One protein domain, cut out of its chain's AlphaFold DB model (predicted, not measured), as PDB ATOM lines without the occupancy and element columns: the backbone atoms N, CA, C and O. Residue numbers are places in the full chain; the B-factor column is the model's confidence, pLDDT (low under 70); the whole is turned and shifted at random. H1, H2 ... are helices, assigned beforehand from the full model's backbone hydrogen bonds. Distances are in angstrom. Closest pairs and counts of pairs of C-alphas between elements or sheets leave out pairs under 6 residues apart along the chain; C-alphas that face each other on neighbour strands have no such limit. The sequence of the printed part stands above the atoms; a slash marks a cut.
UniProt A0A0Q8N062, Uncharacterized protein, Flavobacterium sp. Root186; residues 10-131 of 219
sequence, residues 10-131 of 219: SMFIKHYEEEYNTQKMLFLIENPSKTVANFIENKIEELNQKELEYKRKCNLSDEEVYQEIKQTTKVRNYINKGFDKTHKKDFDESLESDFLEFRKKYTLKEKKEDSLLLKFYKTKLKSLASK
ATOM      1  N   SER A  10     -60.162 -13.749 -27.303       62.47
ATOM      2  CA  SER A  10     -61.148 -14.139 -26.291       62.47
ATOM      3  C   SER A  10     -61.978 -15.371 -26.681       62.47
ATOM      4  O   SER A  10     -62.208 -16.219 -25.820       62.47
ATOM      5  N   MET A  11     -62.379 -15.527 -27.950       65.31
ATOM      6  CA  MET A  11     -63.026 -16.760 -28.429       65.31
ATOM      7  C   MET A  11     -62.062 -17.947 -28.427       65.31
ATOM      8  O   MET A  11     -62.453 -19.039 -28.019       65.31
ATOM      9  N   PHE A  12     -60.799 -17.721 -28.810       70.06
ATOM     10  CA  PHE A  12     -59.742 -18.733 -28.732       70.06
ATOM     11  C   PHE A  12     -59.601 -19.256 -27.303       70.06
ATOM     12  O   PHE A  12     -59.736 -20.450 -27.062       70.06
ATOM     13  N   ILE A  13     -59.419 -18.359 -26.332       72.38
ATOM     14  CA  ILE A  13     -59.253 -18.747 -24.927       72.38
ATOM     15  C   ILE A  13     -60.474 -19.519 -24.417       72.38
ATOM     16  O   ILE A  13     -60.298 -20.558 -23.791       72.38
ATOM     17  N   LYS A  14     -61.700 -19.059 -24.706       77.50
ATOM     18  CA  LYS A  14     -62.919 -19.728 -24.230       77.50
ATOM     19  C   LYS A  14     -63.051 -21.155 -24.773       77.50
ATOM     20  O   LYS A  14     -63.311 -22.069 -23.996       77.50
ATOM     21  N   HIS A  15     -62.832 -21.344 -26.075       78.94
ATOM     22  CA  HIS A  15     -62.924 -22.656 -26.715       78.94
ATOM     23  C   HIS A  15     -61.927 -23.660 -26.118       78.94
ATOM     24  O   HIS A  15     -62.319 -24.744 -25.684       78.94
ATOM     25  N   TYR A  16     -60.653 -23.273 -26.003       81.69
ATOM     26  CA  TYR A  16     -59.637 -24.158 -25.429       81.69
ATOM     27  C   TYR A  16     -59.786 -24.344 -23.919       81.69
ATOM     28  O   TYR A  16     -59.321 -25.350 -23.398       81.69
ATOM     29  N   GLU A  17     -60.443 -23.432 -23.198       85.25
ATOM     30  CA  GLU A  17     -60.726 -23.613 -21.770       85.25
ATOM     31  C   GLU A  17     -61.752 -24.732 -21.527       85.25
ATOM     32  O   GLU A  17     -61.580 -25.555 -20.624       85.25
ATOM     33  N   GLU A  18     -62.808 -24.796 -22.339       85.44
ATOM     34  CA  GLU A  18     -63.822 -25.857 -22.271       85.44
ATOM     35  C   GLU A  18     -63.215 -27.223 -22.624       85.44
ATOM     36  O   GLU A  18     -63.391 -28.207 -21.891       85.44
ATOM     37  N   GLU A  19     -62.422 -27.272 -23.697       88.69
ATOM     38  CA  GLU A  19     -61.707 -28.479 -24.111       88.69
ATOM     39  C   GLU A  19     -60.679 -28.914 -23.056       88.69
ATOM     40  O   GLU A  19     -60.648 -30.080 -22.652       88.69
ATOM     41  N   TYR A  20     -59.898 -27.968 -22.531       90.75
ATOM     42  CA  TYR A  20     -58.949 -28.192 -21.443       90.75
ATOM     43  C   TYR A  20     -59.625 -28.827 -20.230       90.75
ATOM     44  O   TYR A  20     -59.124 -29.816 -19.694       90.75
ATOM     45  N   ASN A  21     -60.768 -28.293 -19.793       87.19
ATOM     46  CA  ASN A  21     -61.476 -28.810 -18.625       87.19
ATOM     47  C   ASN A  21     -62.013 -30.225 -18.851       87.19
ATOM     48  O   ASN A  21     -61.902 -31.063 -17.952       87.19
ATOM     49  N   THR A  22     -62.524 -30.497 -20.050       90.12
ATOM     50  CA  THR A  22     -63.025 -31.820 -20.438       90.12
ATOM     51  C   THR A  22     -61.895 -32.849 -20.462       90.12
ATOM     52  O   THR A  22     -61.970 -33.867 -19.775       90.12
ATOM     53  N   GLN A  23     -60.806 -32.557 -21.178       91.38
ATOM     54  CA  GLN A  23     -59.654 -33.458 -21.285       91.38
ATOM     55  C   GLN A  23     -58.966 -33.678 -19.933       91.38
ATOM     56  O   GLN A  23     -58.600 -34.804 -19.603       91.38
ATOM     57  N   LYS A  24     -58.841 -32.624 -19.119       92.69
ATOM     58  CA  LYS A  24     -58.307 -32.704 -17.754       92.69
ATOM     59  C   LYS A  24     -59.135 -33.653 -16.891       92.69
ATOM     60  O   LYS A  24     -58.563 -34.478 -16.186       92.69
ATOM     61  N   MET A  25     -60.466 -33.542 -16.926       87.25
ATOM     62  CA  MET A  25     -61.338 -34.442 -16.164       87.25
ATOM     63  C   MET A  25     -61.169 -35.895 -16.602       87.25
ATOM     64  O   MET A  25     -60.959 -36.750 -15.746       87.25
ATOM     65  N   LEU A  26     -61.210 -36.168 -17.911       89.81
ATOM     66  CA  LEU A  26     -61.031 -37.522 -18.446       89.81
ATOM     67  C   LEU A  26     -59.684 -38.120 -18.030       89.81
ATOM     68  O   LEU A  26     -59.645 -39.209 -17.462       89.81
ATOM     69  N   PHE A  27     -58.599 -37.362 -18.195       92.31
ATOM     70  CA  PHE A  27     -57.261 -37.799 -17.806       92.31
ATOM     71  C   PHE A  27     -57.177 -38.183 -16.323       92.31
ATOM     72  O   PHE A  27     -56.579 -39.203 -15.987       92.31
ATOM     73  N   LEU A  28     -57.777 -37.391 -15.429       88.25
ATOM     74  CA  LEU A  28     -57.749 -37.658 -13.987       88.25
ATOM     75  C   LEU A  28     -58.651 -38.828 -13.575       88.25
ATOM     76  O   LEU A  28     -58.343 -39.511 -12.600       88.25
ATOM     77  N   ILE A  29     -59.744 -39.070 -14.306       85.12
ATOM     78  CA  ILE A  29     -60.598 -40.251 -14.114       85.12
ATOM     79  C   ILE A  29     -59.827 -41.519 -14.492       85.12
ATOM     80  O   ILE A  29     -59.836 -42.492 -13.738       85.12
ATOM     81  N   GLU A  30     -59.140 -41.497 -15.632       90.25
ATOM     82  CA  GLU A  30     -58.354 -42.628 -16.135       90.25
ATOM     83  C   GLU A  30     -57.065 -42.852 -15.334       90.25
ATOM     84  O   GLU A  30     -56.580 -43.978 -15.243       90.25
ATOM     85  N   ASN A  31     -56.527 -41.800 -14.706       88.75
ATOM     86  CA  ASN A  31     -55.261 -41.837 -13.975       88.75
ATOM     87  C   ASN A  31     -55.402 -41.275 -12.543       88.75
ATOM     88  O   ASN A  31     -54.880 -40.197 -12.251       88.75
ATOM     89  N   PRO A  32     -56.036 -42.006 -11.603       82.50
ATOM     90  CA  PRO A  32     -56.386 -41.478 -10.277       82.50
ATOM     91  C   PRO A  32     -55.198 -41.073  -9.391       82.50
ATOM     92  O   PRO A  32     -55.372 -40.339  -8.419       82.50
ATOM     93  N   SER A  33     -53.997 -41.582  -9.680       86.38
ATOM     94  CA  SER A  33     -52.755 -41.248  -8.967       86.38
ATOM     95  C   SER A  33     -52.029 -40.026  -9.541       86.38
ATOM     96  O   SER A  33     -51.047 -39.570  -8.955       86.38
ATOM     97  N   LYS A  34     -52.475 -39.506 -10.689       87.19
ATOM     98  CA  LYS A  34     -51.855 -38.370 -11.374       87.19
ATOM     99  C   LYS A  34     -52.515 -37.058 -10.969       87.19
ATOM    100  O   LYS A  34     -53.646 -37.005 -10.493       87.19
ATOM    101  N   THR A  35     -51.778 -35.975 -11.165       90.00
ATOM    102  CA  THR A  35     -52.211 -34.618 -10.829       90.00
ATOM    103  C   THR A  35     -52.561 -33.813 -12.078       90.00
ATOM    104  O   THR A  35     -52.215 -34.180 -13.202       90.00
ATOM    105  N   VAL A  36     -53.197 -32.655 -11.878       88.00
ATOM    106  CA  VAL A  36     -53.420 -31.670 -12.950       88.00
ATOM    107  C   VAL A  36     -52.093 -31.206 -13.567       88.00
ATOM    108  O   VAL A  36     -52.038 -30.966 -14.769       88.00
ATOM    109  N   ALA A  37     -51.018 -31.111 -12.774       90.62
ATOM    110  CA  ALA A  37     -49.696 -30.775 -13.299       90.62
ATOM    111  C   ALA A  37     -49.221 -31.838 -14.297       90.62
ATOM    112  O   ALA A  37     -48.837 -31.486 -15.404       90.62
ATOM    113  N   ASN A  38     -49.388 -33.125 -13.970       91.88
ATOM    114  CA  ASN A  38     -49.022 -34.211 -14.881       91.88
ATOM    115  C   ASN A  38     -49.829 -34.187 -16.185       91.88
ATOM    116  O   ASN A  38     -49.277 -34.463 -17.243       91.88
ATOM    117  N   PHE A  39     -51.117 -33.834 -16.126       94.12
ATOM    118  CA  PHE A  39     -51.929 -33.636 -17.330       94.12
ATOM    119  C   PHE A  39     -51.348 -32.535 -18.229       94.12
ATOM    120  O   PHE A  39     -51.177 -32.732 -19.432       94.12
ATOM    121  N   ILE A  40     -51.038 -31.373 -17.647       93.31
ATOM    122  CA  ILE A  40     -50.516 -30.222 -18.392       93.31
ATOM    123  C   ILE A  40     -49.123 -30.512 -18.950       93.31
ATOM    124  O   ILE A  40     -48.857 -30.191 -20.104       93.31
ATOM    125  N   GLU A  41     -48.247 -31.121 -18.154       93.25
ATOM    126  CA  GLU A  41     -46.905 -31.537 -18.572       93.25
ATOM    127  C   GLU A  41     -46.975 -32.501 -19.755       93.25
ATOM    128  O   GLU A  41     -46.313 -32.263 -20.762       93.25
ATOM    129  N   ASN A  42     -47.856 -33.505 -19.688       94.12
ATOM    130  CA  ASN A  42     -48.079 -34.435 -20.792       94.12
ATOM    131  C   ASN A  42     -48.554 -33.710 -22.065       94.12
ATOM    132  O   ASN A  42     -48.051 -33.967 -23.154       94.12
ATOM    133  N   LYS A  43     -49.465 -32.734 -21.947       94.81
ATOM    134  CA  LYS A  43     -49.917 -31.936 -23.103       94.81
ATOM    135  C   LYS A  43     -48.813 -31.062 -23.695       94.81
ATOM    136  O   LYS A  43     -48.725 -30.928 -24.915       94.81
ATOM    137  N   ILE A  44     -47.961 -30.479 -22.854       93.94
ATOM    138  CA  ILE A  44     -46.784 -29.724 -23.304       93.94
ATOM    139  C   ILE A  44     -45.818 -30.648 -24.049       93.94
ATOM    140  O   ILE A  44     -45.300 -30.265 -25.098       93.94
ATOM    141  N   GLU A  45     -45.589 -31.856 -23.536       94.56
ATOM    142  CA  GLU A  45     -44.729 -32.850 -24.175       94.56
ATOM    143  C   GLU A  45     -45.274 -33.285 -25.541       94.56
ATOM    144  O   GLU A  45     -44.542 -33.215 -26.527       94.56
ATOM    145  N   GLU A  46     -46.566 -33.622 -25.636       93.06
ATOM    146  CA  GLU A  46     -47.238 -33.956 -26.900       93.06
ATOM    147  C   GLU A  46     -47.064 -32.847 -27.954       93.06
ATOM    148  O   GLU A  46     -46.790 -33.122 -29.126       93.06
ATOM    149  N   LEU A  47     -47.203 -31.578 -27.552       92.25
ATOM    150  CA  LEU A  47     -47.038 -30.431 -28.451       92.25
ATOM    151  C   LEU A  47     -45.581 -30.238 -28.885       92.25
ATOM    152  O   LEU A  47     -45.328 -30.016 -30.069       92.25
ATOM    153  N   ASN A  48     -44.623 -30.379 -27.967       90.69
ATOM    154  CA  ASN A  48     -43.199 -30.299 -28.301       90.69
ATOM    155  C   ASN A  48     -42.781 -31.433 -29.254       90.69
ATOM    156  O   ASN A  48     -42.023 -31.198 -30.195       90.69
ATOM    157  N   GLN A  49     -43.288 -32.653 -29.045       91.75
ATOM    158  CA  GLN A  49     -43.036 -33.791 -29.934       91.75
ATOM    159  C   GLN A  49     -43.609 -33.539 -31.334       91.75
ATOM    160  O   GLN A  49     -42.906 -33.740 -32.325       91.75
ATOM    161  N   LYS A  50     -44.843 -33.019 -31.428       90.19
ATOM    162  CA  LYS A  50     -45.445 -32.609 -32.709       90.19
ATOM    163  C   LYS A  50     -44.619 -31.540 -33.421       90.19
ATOM    164  O   LYS A  50     -44.438 -31.621 -34.635       90.19
ATOM    165  N   GLU A  51     -44.105 -30.552 -32.689       89.44
ATOM    166  CA  GLU A  51     -43.250 -29.504 -33.253       89.44
ATOM    167  C   GLU A  51     -41.921 -30.077 -33.769       89.44
ATOM    168  O   GLU A  51     -41.486 -29.744 -34.875       89.44
ATOM    169  N   LEU A  52     -41.291 -30.971 -33.003       90.19
ATOM    170  CA  LEU A  52     -40.052 -31.638 -33.400       90.19
ATOM    171  C   LEU A  52     -40.257 -32.496 -34.653       90.19
ATOM    172  O   LEU A  52     -39.466 -32.420 -35.594       90.19
ATOM    173  N   GLU A  53     -41.339 -33.273 -34.697       90.56
ATOM    174  CA  GLU A  53     -41.689 -34.087 -35.858       90.56
ATOM    175  C   GLU A  53     -41.984 -33.213 -37.084       90.56
ATOM    176  O   GLU A  53     -41.536 -33.524 -38.188       90.56
ATOM    177  N   TYR A  54     -42.683 -32.088 -36.901       88.75
ATOM    178  CA  TYR A  54     -42.938 -31.128 -37.971       88.75
ATOM    179  C   TYR A  54     -41.634 -30.562 -38.542       88.75
ATOM    180  O   TYR A  54     -41.446 -30.569 -39.760       88.75
ATOM    181  N   LYS A  55     -40.706 -30.132 -37.676       88.88
ATOM    182  CA  LYS A  55     -39.379 -29.642 -38.085       88.88
ATOM    183  C   LYS A  55     -38.582 -30.718 -38.816       88.88
ATOM    184  O   LYS A  55     -38.017 -30.430 -39.867       88.88
ATOM    185  N   ARG A  56     -38.591 -31.960 -38.314       92.44
ATOM    186  CA  ARG A  56     -37.978 -33.106 -39.005       92.44
ATOM    187  C   ARG A  56     -38.547 -33.249 -40.416       92.44
ATOM    188  O   ARG A  56     -37.776 -33.299 -41.363       92.44
ATOM    189  N   LYS A  57     -39.878 -33.254 -40.559       90.75
ATOM    190  CA  LYS A  57     -40.569 -33.416 -41.849       90.75
ATOM    191  C   LYS A  57     -40.309 -32.272 -42.832       90.75
ATOM    192  O   LYS A  57     -40.227 -32.527 -44.028       90.75
ATOM    193  N   CYS A  58     -40.123 -31.045 -42.345       88.12
ATOM    194  CA  CYS A  58     -39.712 -29.913 -43.186       88.12
ATOM    195  C   CYS A  58     -38.304 -30.104 -43.775       88.12
ATOM    196  O   CYS A  58     -38.041 -29.648 -44.884       88.12
ATOM    197  N   ASN A  59     -37.418 -30.783 -43.039       90.50
ATOM    198  CA  ASN A  59     -36.001 -30.932 -43.376       90.50
ATOM    199  C   ASN A  59     -35.668 -32.242 -44.104       90.50
ATOM    200  O   ASN A  59     -34.494 -32.506 -44.350       90.50
ATOM    201  N   LEU A  60     -36.666 -33.063 -44.438       91.31
ATOM    202  CA  LEU A  60     -36.439 -34.280 -45.214       91.31
ATOM    203  C   LEU A  60     -35.965 -33.936 -46.626       91.31
ATOM    204  O   LEU A  60     -36.484 -33.009 -47.261       91.31
ATOM    205  N   SER A  61     -35.014 -34.714 -47.131       93.19
ATOM    206  CA  SER A  61     -34.667 -34.761 -48.551       93.19
ATOM    207  C   SER A  61     -35.811 -35.355 -49.375       93.19
ATOM    208  O   SER A  61     -36.711 -35.997 -48.835       93.19
ATOM    209  N   ASP A  62     -35.794 -35.147 -50.691       91.00
ATOM    210  CA  ASP A  62     -36.854 -35.665 -51.563       91.00
ATOM    211  C   ASP A  62     -36.960 -37.194 -51.483       91.00
ATOM    212  O   ASP A  62     -38.063 -37.720 -51.352       91.00
ATOM    213  N   GLU A  63     -35.826 -37.904 -51.445       89.94
ATOM    214  CA  GLU A  63     -35.802 -39.365 -51.286       89.94
ATOM    215  C   GLU A  63     -36.463 -39.803 -49.971       89.94
ATOM    216  O   GLU A  63     -37.291 -40.713 -49.957       89.94
ATOM    217  N   GLU A  64     -36.172 -39.125 -48.859       91.44
ATOM    218  CA  GLU A  64     -36.786 -39.440 -47.565       91.44
ATOM    219  C   GLU A  64     -38.291 -39.141 -47.541       91.44
ATOM    220  O   GLU A  64     -39.058 -39.895 -46.938       91.44
ATOM    221  N   VAL A  65     -38.737 -38.084 -48.229       89.69
ATOM    222  CA  VAL A  65     -40.168 -37.794 -48.405       89.69
ATOM    223  C   VAL A  65     -40.854 -38.927 -49.169       89.69
ATOM    224  O   VAL A  65     -41.916 -39.389 -48.747       89.69
ATOM    225  N   TYR A  66     -40.240 -39.443 -50.236       85.50
ATOM    226  CA  TYR A  66     -40.782 -40.599 -50.952       85.50
ATOM    227  C   TYR A  66     -40.886 -41.843 -50.065       85.50
ATOM    228  O   TYR A  66     -41.873 -42.573 -50.164       85.50
ATOM    229  N   GLN A  67     -39.917 -42.090 -49.180       86.06
ATOM    230  CA  GLN A  67     -39.991 -43.215 -48.242       86.06
ATOM    231  C   GLN A  67     -41.116 -43.038 -47.210       86.06
ATOM    232  O   GLN A  67     -41.848 -43.992 -46.943       86.06
ATOM    233  N   GLU A  68     -41.319 -41.830 -46.680       86.94
ATOM    234  CA  GLU A  68     -42.446 -41.510 -45.787       86.94
ATOM    235  C   GLU A  68     -43.801 -41.724 -46.478       86.94
ATOM    236  O   GLU A  68     -44.704 -42.359 -45.925       86.94
ATOM    237  N   ILE A  69     -43.941 -41.260 -47.721       85.62
ATOM    238  CA  ILE A  69     -45.177 -41.412 -48.498       85.62
ATOM    239  C   ILE A  69     -45.440 -42.884 -48.824       85.62
ATOM    240  O   ILE A  69     -46.570 -43.353 -48.669       85.62
ATOM    241  N   LYS A  70     -44.407 -43.656 -49.183       77.69
ATOM    242  CA  LYS A  70     -44.520 -45.103 -49.440       77.69
ATOM    243  C   LYS A  70     -45.016 -45.893 -48.231       77.69
ATOM    244  O   LYS A  70     -45.662 -46.928 -48.396       77.69
ATOM    245  N   GLN A  71     -44.751 -45.411 -47.019       76.19
ATOM    246  CA  GLN A  71     -45.236 -46.046 -45.798       76.19
ATOM    247  C   GLN A  71     -46.726 -45.796 -45.537       76.19
ATOM    248  O   GLN A  71     -47.311 -46.532 -44.735       76.19
ATOM    249  N   THR A  72     -47.360 -44.832 -46.212       75.25
ATOM    250  CA  THR A  72     -48.792 -44.548 -46.045       75.25
ATOM    251  C   THR A  72     -49.673 -45.687 -46.565       75.25
ATOM    252  O   THR A  72     -49.351 -46.397 -47.521       75.25
ATOM    253  N   THR A  73     -50.839 -45.862 -45.936       62.25
ATOM    254  CA  THR A  73     -51.780 -46.955 -46.230       62.25
ATOM    255  C   THR A  73     -52.242 -46.969 -47.690       62.25
ATOM    256  O   THR A  73     -52.483 -48.039 -48.239       62.25
ATOM    257  N   LYS A  74     -52.324 -45.802 -48.348       67.38
ATOM    258  CA  LYS A  74     -52.691 -45.692 -49.768       67.38
ATOM    259  C   LYS A  74     -51.659 -46.366 -50.671       67.38
ATOM    260  O   LYS A  74     -52.016 -47.279 -51.411       67.38
ATOM    261  N   VAL A  75     -50.388 -45.981 -50.563       65.56
ATOM    262  CA  VAL A  75     -49.310 -46.538 -51.398       65.56
ATOM    263  C   VAL A  75     -49.070 -48.012 -51.072       65.56
ATOM    264  O   VAL A  75     -48.934 -48.836 -51.976       65.56
ATOM    265  N   ARG A  76     -49.141 -48.386 -49.787       66.56
ATOM    266  CA  ARG A  76     -49.032 -49.786 -49.352       66.56
ATOM    267  C   ARG A  76     -50.132 -50.670 -49.953       66.56
ATOM    268  O   ARG A  76     -49.856 -51.791 -50.369       66.56
ATOM    269  N   ASN A  77     -51.360 -50.159 -50.063       66.69
ATOM    270  CA  ASN A  77     -52.467 -50.875 -50.700       66.69
ATOM    271  C   ASN A  77     -52.271 -51.051 -52.212       66.69
ATOM    272  O   ASN A  77     -52.679 -52.081 -52.743       66.69
ATOM    273  N   TYR A  78     -51.642 -50.094 -52.900       64.94
ATOM    274  CA  TYR A  78     -51.272 -50.241 -54.314       64.94
ATOM    275  C   TYR A  78     -50.174 -51.292 -54.514       64.94
ATOM    276  O   TYR A  78     -50.294 -52.137 -55.396       64.94
ATOM    277  N   ILE A  79     -49.152 -51.297 -53.653       65.06
ATOM    278  CA  ILE A  79     -48.069 -52.294 -53.686       65.06
ATOM    279  C   ILE A  79     -48.620 -53.708 -53.426       65.06
ATOM    280  O   ILE A  79     -48.276 -54.650 -54.136       65.06
ATOM    281  N   ASN A  80     -49.523 -53.852 -52.450       66.19
ATOM    282  CA  ASN A  80     -50.080 -55.149 -52.050       66.19
ATOM    283  C   ASN A  80     -51.095 -55.733 -53.045       66.19
ATOM    284  O   ASN A  80     -51.315 -56.942 -53.038       66.19
ATOM    285  N   LYS A  81     -51.729 -54.910 -53.891       67.38
ATOM    286  CA  LYS A  81     -52.738 -55.366 -54.866       67.38
ATOM    287  C   LYS A  81     -52.155 -56.016 -56.126       67.38
ATOM    288  O   LYS A  81     -52.925 -56.475 -56.961       67.38
ATOM    289  N   GLY A  82     -50.828 -56.111 -56.236       56.53
ATOM    290  CA  GLY A  82     -50.157 -56.640 -57.419       56.53
ATOM    291  C   GLY A  82     -50.085 -55.567 -58.499       56.53
ATOM    292  O   GLY A  82     -51.081 -55.204 -59.115       56.53
ATOM    293  N   PHE A  83     -48.890 -55.022 -58.690       59.47
ATOM    294  CA  PHE A  83     -48.633 -53.945 -59.638       59.47
ATOM    295  C   PHE A  83     -48.784 -54.470 -61.076       59.47
ATOM    296  O   PHE A  83     -47.888 -55.148 -61.584       59.47
ATOM    297  N   ASP A  84     -49.906 -54.181 -61.738       58.22
ATOM    298  CA  ASP A  84     -50.049 -54.419 -63.176       58.22
ATOM    299  C   ASP A  84     -49.370 -53.272 -63.944       58.22
ATOM    300  O   ASP A  84     -49.584 -52.089 -63.660       58.22
ATOM    301  N   LYS A  85     -48.498 -53.606 -64.903       57.62
ATOM    302  CA  LYS A  85     -47.642 -52.633 -65.618       57.62
ATOM    303  C   LYS A  85     -48.452 -51.592 -66.401       57.62
ATOM    304  O   LYS A  85     -47.918 -50.538 -66.738       57.62
ATOM    305  N   THR A  86     -49.722 -51.882 -66.661       59.69
ATOM    306  CA  THR A  86     -50.713 -51.022 -67.320       59.69
ATOM    307  C   THR A  86     -51.084 -49.773 -66.510       59.69
ATOM    308  O   THR A  86     -51.431 -48.765 -67.117       59.69
ATOM    309  N   HIS A  87     -50.918 -49.777 -65.181       66.44
ATOM    310  CA  HIS A  87     -51.283 -48.660 -64.289       66.44
ATOM    311  C   HIS A  87     -50.088 -47.882 -63.722       66.44
ATOM    312  O   HIS A  87     -50.235 -47.072 -62.806       66.44
ATOM    313  N   LYS A  88     -48.884 -48.102 -64.266       70.56
ATOM    314  CA  LYS A  88     -47.658 -47.449 -63.783       70.56
ATOM    315  C   LYS A  88     -47.752 -45.917 -63.825       70.56
ATOM    316  O   LYS A  88     -47.333 -45.263 -62.880       70.56
ATOM    317  N   LYS A  89     -48.339 -45.365 -64.890       76.06
ATOM    318  CA  LYS A  89     -48.491 -43.915 -65.068       76.06
ATOM    319  C   LYS A  89     -49.393 -43.297 -63.996       76.06
ATOM    320  O   LYS A  89     -49.011 -42.307 -63.390       76.06
ATOM    321  N   ASP A  90     -50.533 -43.928 -63.719       73.56
ATOM    322  CA  ASP A  90     -51.492 -43.466 -62.707       73.56
ATOM    323  C   ASP A  90     -50.885 -43.508 -61.295       73.56
ATOM    324  O   ASP A  90     -51.146 -42.644 -60.457       73.56
ATOM    325  N   PHE A  91     -50.046 -44.514 -61.029       75.44
ATOM    326  CA  PHE A  91     -49.310 -44.628 -59.772       75.44
ATOM    327  C   PHE A  91     -48.252 -43.530 -59.621       75.44
ATOM    328  O   PHE A  91     -48.195 -42.890 -58.572       75.44
ATOM    329  N   ASP A  92     -47.445 -43.299 -60.661       78.44
ATOM    330  CA  ASP A  92     -46.403 -42.268 -60.655       78.44
ATOM    331  C   ASP A  92     -47.029 -40.865 -60.492       78.44
ATOM    332  O   ASP A  92     -46.560 -40.068 -59.681       78.44
ATOM    333  N   GLU A  93     -48.153 -40.589 -61.168       80.69
ATOM    334  CA  GLU A  93     -48.915 -39.337 -61.019       80.69
ATOM    335  C   GLU A  93     -49.509 -39.173 -59.607       80.69
ATOM    336  O   GLU A  93     -49.454 -38.083 -59.028       80.69
ATOM    337  N   SER A  94     -50.041 -40.246 -59.010       81.06
ATOM    338  CA  SER A  94     -50.544 -40.216 -57.628       81.06
ATOM    339  C   SER A  94     -49.425 -39.975 -56.614       81.06
ATOM    340  O   SER A  94     -49.637 -39.253 -55.638       81.06
ATOM    341  N   LEU A  95     -48.253 -40.577 -56.820       82.31
ATOM    342  CA  LEU A  95     -47.102 -40.414 -55.935       82.31
ATOM    343  C   LEU A  95     -46.565 -38.978 -55.987       82.31
ATOM    344  O   LEU A  95     -46.270 -38.402 -54.941       82.31
ATOM    345  N   GLU A  96     -46.502 -38.389 -57.183       85.69
ATOM    346  CA  GLU A  96     -46.109 -36.990 -57.382       85.69
ATOM    347  C   GLU A  96     -47.107 -36.023 -56.721       85.69
ATOM    348  O   GLU A  96     -46.718 -35.056 -56.063       85.69
ATOM    349  N   SER A  97     -48.411 -36.311 -56.819       86.25
ATOM    350  CA  SER A  97     -49.449 -35.536 -56.130       86.25
ATOM    351  C   SER A  97     -49.288 -35.588 -54.606       86.25
ATOM    352  O   SER A  97     -49.319 -34.544 -53.948       86.25
ATOM    353  N   ASP A  98     -49.091 -36.782 -54.038       85.69
ATOM    354  CA  ASP A  98     -48.875 -36.961 -52.596       85.69
ATOM    355  C   ASP A  98     -47.570 -36.276 -52.139       85.69
ATOM    356  O   ASP A  98     -47.517 -35.688 -51.055       85.69
ATOM    357  N   PHE A  99     -46.527 -36.293 -52.977       89.12
ATOM    358  CA  PHE A  99     -45.265 -35.590 -52.741       89.12
ATOM    359  C   PHE A  99     -45.462 -34.076 -52.664       89.12
ATOM    360  O   PHE A  99     -45.031 -33.427 -51.701       89.12
ATOM    361  N   LEU A 100     -46.172 -33.508 -53.640       89.50
ATOM    362  CA  LEU A 100     -46.462 -32.081 -53.673       89.50
ATOM    363  C   LEU A 100     -47.328 -31.661 -52.478       89.50
ATOM    364  O   LEU A 100     -47.072 -30.623 -51.858       89.50
ATOM    365  N   GLU A 101     -48.321 -32.474 -52.108       89.00
ATOM    366  CA  GLU A 101     -49.151 -32.236 -50.926       89.00
ATOM    367  C   GLU A 101     -48.321 -32.290 -49.635       89.00
ATOM    368  O   GLU A 101     -48.454 -31.405 -48.780       89.00
ATOM    369  N   PHE A 102     -47.407 -33.259 -49.511       89.75
ATOM    370  CA  PHE A 102     -46.489 -33.361 -48.378       89.75
ATOM    371  C   PHE A 102     -45.627 -32.102 -48.251       89.75
ATOM    372  O   PHE A 102     -45.602 -31.475 -47.188       89.75
ATOM    373  N   ARG A 103     -44.965 -31.676 -49.332       89.44
ATOM    374  CA  ARG A 103     -44.121 -30.467 -49.336       89.44
ATOM    375  C   ARG A 103     -44.924 -29.206 -49.042       89.44
ATOM    376  O   ARG A 103     -44.472 -28.350 -48.283       89.44
ATOM    377  N   LYS A 104     -46.148 -29.110 -49.563       88.56
ATOM    378  CA  LYS A 104     -47.062 -28.004 -49.259       88.56
ATOM    379  C   LYS A 104     -47.437 -27.975 -47.776       88.56
ATOM    380  O   LYS A 104     -47.448 -26.902 -47.175       88.56
ATOM    381  N   LYS A 105     -47.715 -29.138 -47.181       87.06
ATOM    382  CA  LYS A 105     -48.093 -29.290 -45.769       87.06
ATOM    383  C   LYS A 105     -46.938 -29.018 -44.804       87.06
ATOM    384  O   LYS A 105     -47.174 -28.443 -43.745       87.06
ATOM    385  N   TYR A 106     -45.722 -29.428 -45.156       85.06
ATOM    386  CA  TYR A 106     -44.514 -29.306 -44.335       85.06
ATOM    387  C   TYR A 106     -43.560 -28.250 -44.894       85.06
ATOM    388  O   TYR A 106     -42.374 -28.491 -45.105       85.06
ATOM    389  N   THR A 107     -44.090 -27.052 -45.133       81.50
ATOM    390  CA  THR A 107     -43.261 -25.869 -45.382       81.50
ATOM    391  C   THR A 107     -42.865 -25.225 -44.056       81.50
ATOM    392  O   THR A 107     -43.645 -25.244 -43.104       81.50
ATOM    393  N   LEU A 108     -41.678 -24.613 -43.982       66.56
ATOM    394  CA  LEU A 108     -41.256 -23.802 -42.832       66.56
ATOM    395  C   LEU A 108     -42.198 -22.600 -42.657       66.56
ATOM    396  O   LEU A 108     -41.976 -21.506 -43.168       66.56
ATOM    397  N   LYS A 109     -43.296 -22.834 -41.951       74.31
ATOM    398  CA  LYS A 109     -44.262 -21.850 -41.489       74.31
ATOM    399  C   LYS A 109     -44.602 -22.232 -40.063       74.31
ATOM    400  O   LYS A 109     -44.893 -23.395 -39.785       74.31
ATOM    401  N   GLU A 110     -44.546 -21.265 -39.159       64.06
ATOM    402  CA  GLU A 110     -45.014 -21.495 -37.801       64.06
ATOM    403  C   GLU A 110     -46.505 -21.829 -37.829       64.06
ATOM    404  O   GLU A 110     -47.330 -21.070 -38.350       64.06
ATOM    405  N   LYS A 111     -46.868 -22.957 -37.219       73.31
ATOM    406  CA  LYS A 111     -48.260 -23.234 -36.887       73.31
ATOM    407  C   LYS A 111     -48.656 -22.350 -35.714       73.31
ATOM    408  O   LYS A 111     -48.443 -22.687 -34.551       73.31
ATOM    409  N   LYS A 112     -49.224 -21.191 -36.046       75.00
ATOM    410  CA  LYS A 112     -49.675 -20.181 -35.080       75.00
ATOM    411  C   LYS A 112     -50.581 -20.779 -33.995       75.00
ATOM    412  O   LYS A 112     -50.476 -20.385 -32.841       75.00
ATOM    413  N   GLU A 113     -51.418 -21.747 -34.355       79.31
ATOM    414  CA  GLU A 113     -52.317 -22.454 -33.438       79.31
ATOM    415  C   GLU A 113     -51.567 -23.300 -32.395       79.31
ATOM    416  O   GLU A 113     -51.752 -23.082 -31.201       79.31
ATOM    417  N   ASP A 114     -50.654 -24.181 -32.821       82.25
ATOM    418  CA  ASP A 114     -49.858 -25.027 -31.915       82.25
ATOM    419  C   ASP A 114     -48.999 -24.177 -30.958       82.25
ATOM    420  O   ASP A 114     -48.890 -24.477 -29.768       82.25
ATOM    421  N   SER A 115     -48.445 -23.063 -31.454       83.06
ATOM    422  CA  SER A 115     -47.690 -22.096 -30.644       83.06
ATOM    423  C   SER A 115     -48.561 -21.420 -29.574       83.06
ATOM    424  O   SER A 115     -48.169 -21.320 -28.405       83.06
ATOM    425  N   LEU A 116     -49.778 -20.999 -29.941       85.50
ATOM    426  CA  LEU A 116     -50.745 -20.428 -29.001       85.50
ATOM    427  C   LEU A 116     -51.190 -21.454 -27.953       85.50
ATOM    428  O   LEU A 116     -51.264 -21.121 -26.767       85.50
ATOM    429  N   LEU A 117     -51.429 -22.697 -28.367       88.69
ATOM    430  CA  LEU A 117     -51.832 -23.782 -27.479       88.69
ATOM    431  C   LEU A 117     -50.708 -24.152 -26.498       88.69
ATOM    432  O   LEU A 117     -50.939 -24.275 -25.293       88.69
ATOM    433  N   LEU A 118     -49.461 -24.215 -26.969       89.94
ATOM    434  CA  LEU A 118     -48.292 -24.422 -26.114       89.94
ATOM    435  C   LEU A 118     -48.143 -23.294 -25.085       89.94
ATOM    436  O   LEU A 118     -47.882 -23.549 -23.904       89.94
ATOM    437  N   LYS A 119     -48.342 -22.039 -25.506       89.50
ATOM    438  CA  LYS A 119     -48.336 -20.878 -24.605       89.50
ATOM    439  C   LYS A 119     -49.458 -20.967 -23.566       89.50
ATOM    440  O   LYS A 119     -49.219 -20.655 -22.396       89.50
ATOM    441  N   PHE A 120     -50.646 -21.421 -23.962       90.44
ATOM    442  CA  PHE A 120     -51.782 -21.641 -23.068       90.44
ATOM    443  C   PHE A 120     -51.439 -22.656 -21.968       90.44
ATOM    444  O   PHE A 120     -51.512 -22.320 -20.785       90.44
ATOM    445  N   TYR A 121     -50.960 -23.850 -22.329       92.19
ATOM    446  CA  TYR A 121     -50.607 -24.879 -21.345       92.19
ATOM    447  C   TYR A 121     -49.447 -24.461 -20.433       92.19
ATOM    448  O   TYR A 121     -49.528 -24.648 -19.219       92.19
ATOM    449  N   LYS A 122     -48.404 -23.809 -20.968       91.94
ATOM    450  CA  LYS A 122     -47.312 -23.245 -20.151       91.94
ATOM    451  C   LYS A 122     -47.827 -22.217 -19.141       91.94
ATOM    452  O   LYS A 122     -47.381 -22.199 -17.995       91.94
ATOM    453  N   THR A 123     -48.790 -21.389 -19.543       90.38
ATOM    454  CA  THR A 123     -49.441 -20.416 -18.651       90.38
ATOM    455  C   THR A 123     -50.234 -21.121 -17.551       90.38
ATOM    456  O   THR A 123     -50.085 -20.761 -16.384       90.38
ATOM    457  N   LYS A 124     -51.002 -22.170 -17.880       90.31
ATOM    458  CA  LYS A 124     -51.719 -22.982 -16.881       90.31
ATOM    459  C   LYS A 124     -50.756 -23.638 -15.894       90.31
ATOM    460  O   LYS A 124     -50.978 -23.543 -14.688       90.31
ATOM    461  N   LEU A 125     -49.652 -24.211 -16.374       91.56
ATOM    462  CA  LEU A 125     -48.626 -24.799 -15.510       91.56
ATOM    463  C   LEU A 125     -48.021 -23.757 -14.562       91.56
ATOM    464  O   LEU A 125     -47.937 -23.984 -13.356       91.56
ATOM    465  N   LYS A 126     -47.674 -22.577 -15.089       89.50
ATOM    466  CA  LYS A 126     -47.159 -21.463 -14.284       89.50
ATOM    467  C   LYS A 126     -48.170 -21.013 -13.229       89.50
ATOM    468  O   LYS A 126     -47.769 -20.801 -12.093       89.50
ATOM    469  N   SER A 127     -49.457 -20.937 -13.576       86.19
ATOM    470  CA  SER A 127     -50.529 -20.571 -12.636       86.19
ATOM    471  C   SER A 127     -50.719 -21.585 -11.500       86.19
ATOM    472  O   SER A 127     -51.108 -21.209 -10.398       86.19
ATOM    473  N   LEU A 128     -50.410 -22.868 -11.736       84.06
ATOM    474  CA  LEU A 128     -50.404 -23.886 -10.682       84.06
ATOM    475  C   LEU A 128     -49.227 -23.707  -9.724       84.06
ATOM    476  O   LEU A 128     -49.407 -23.844  -8.516       84.06
ATOM    477  N   ALA A 129     -48.048 -23.388 -10.261       74.38
ATOM    478  CA  ALA A 129     -46.844 -23.128  -9.475       74.38
ATOM    479  C   ALA A 129     -46.926 -21.793  -8.712       74.38
ATOM    480  O   ALA A 129     -46.441 -21.689  -7.590       74.38
ATOM    481  N   SER A 130     -47.589 -20.785  -9.285       62.97
ATOM    482  CA  SER A 130     -47.783 -19.463  -8.687       62.97
ATOM    483  C   SER A 130     -48.993 -19.387  -7.755       62.97
ATOM    484  O   SER A 130     -49.537 -18.305  -7.568       62.97
ATOM    485  N   LYS A 131     -49.408 -20.485  -7.112       55.16
ATOM    486  CA  LYS A 131     -50.302 -20.427  -5.938       55.16
ATOM    487  C   LYS A 131     -49.573 -19.929  -4.670       55.16
ATOM    488  O   LYS A 131     -49.816 -20.416  -3.572       55.16
TER     489      LYS A 131
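What this domain is: This is residues 10 to 131 of the 219 residues of an uncharacterized protein of Flavobacterium sp. Root186 (UniProt A0A0Q8N062). Two groups of helices lie end to end in a rod: H2 beside H6, crossed by H1; then H5, crossed by H3, with H4 near. The printed part has 122 residues with six named helices, H1 to H6 in order: all helix. It is only just loose, close to extended: radius of gyration of the C-alphas 20.5 A, spans 67 by 31 by 25 A.

Where its parts are: Find C-alpha 36 at (-53.420, -31.670, -12.950); from there H2, residues 36 to 58, runs 33.2 A. H1 is residues 10 to 30, H3 62 to 70, H4 73 to 80, H5 85 to 105 and H6 112 to 129, ending at (-46.844, -23.128, -9.475).

How they stand to each other: Residues 37 to 47 of H2 touch H6, opposite ways at a shallow tilt of 27 degrees; closest C-alphas Ile 40 and Tyr 121, 6.1 A. Residues 24 to 28 of H1 touch H2; closest C-alphas Lys 24 and Phe 39, 6.5 A. Residues 95 to 102 of H5 touch H3; closest C-alphas Phe 99 and Tyr 66, 7.0 A. Every O i to N i+4 pair is within hydrogen-bond range in H1, H2, H3, H4 and H6, and 15 of 17 in H5.

The domain as a whole: The farthest C-alphas, Thr 86 and Lys 131, are 68.6 A apart. The printed part has no cut; residues 73 to 87 are among those under pLDDT 70.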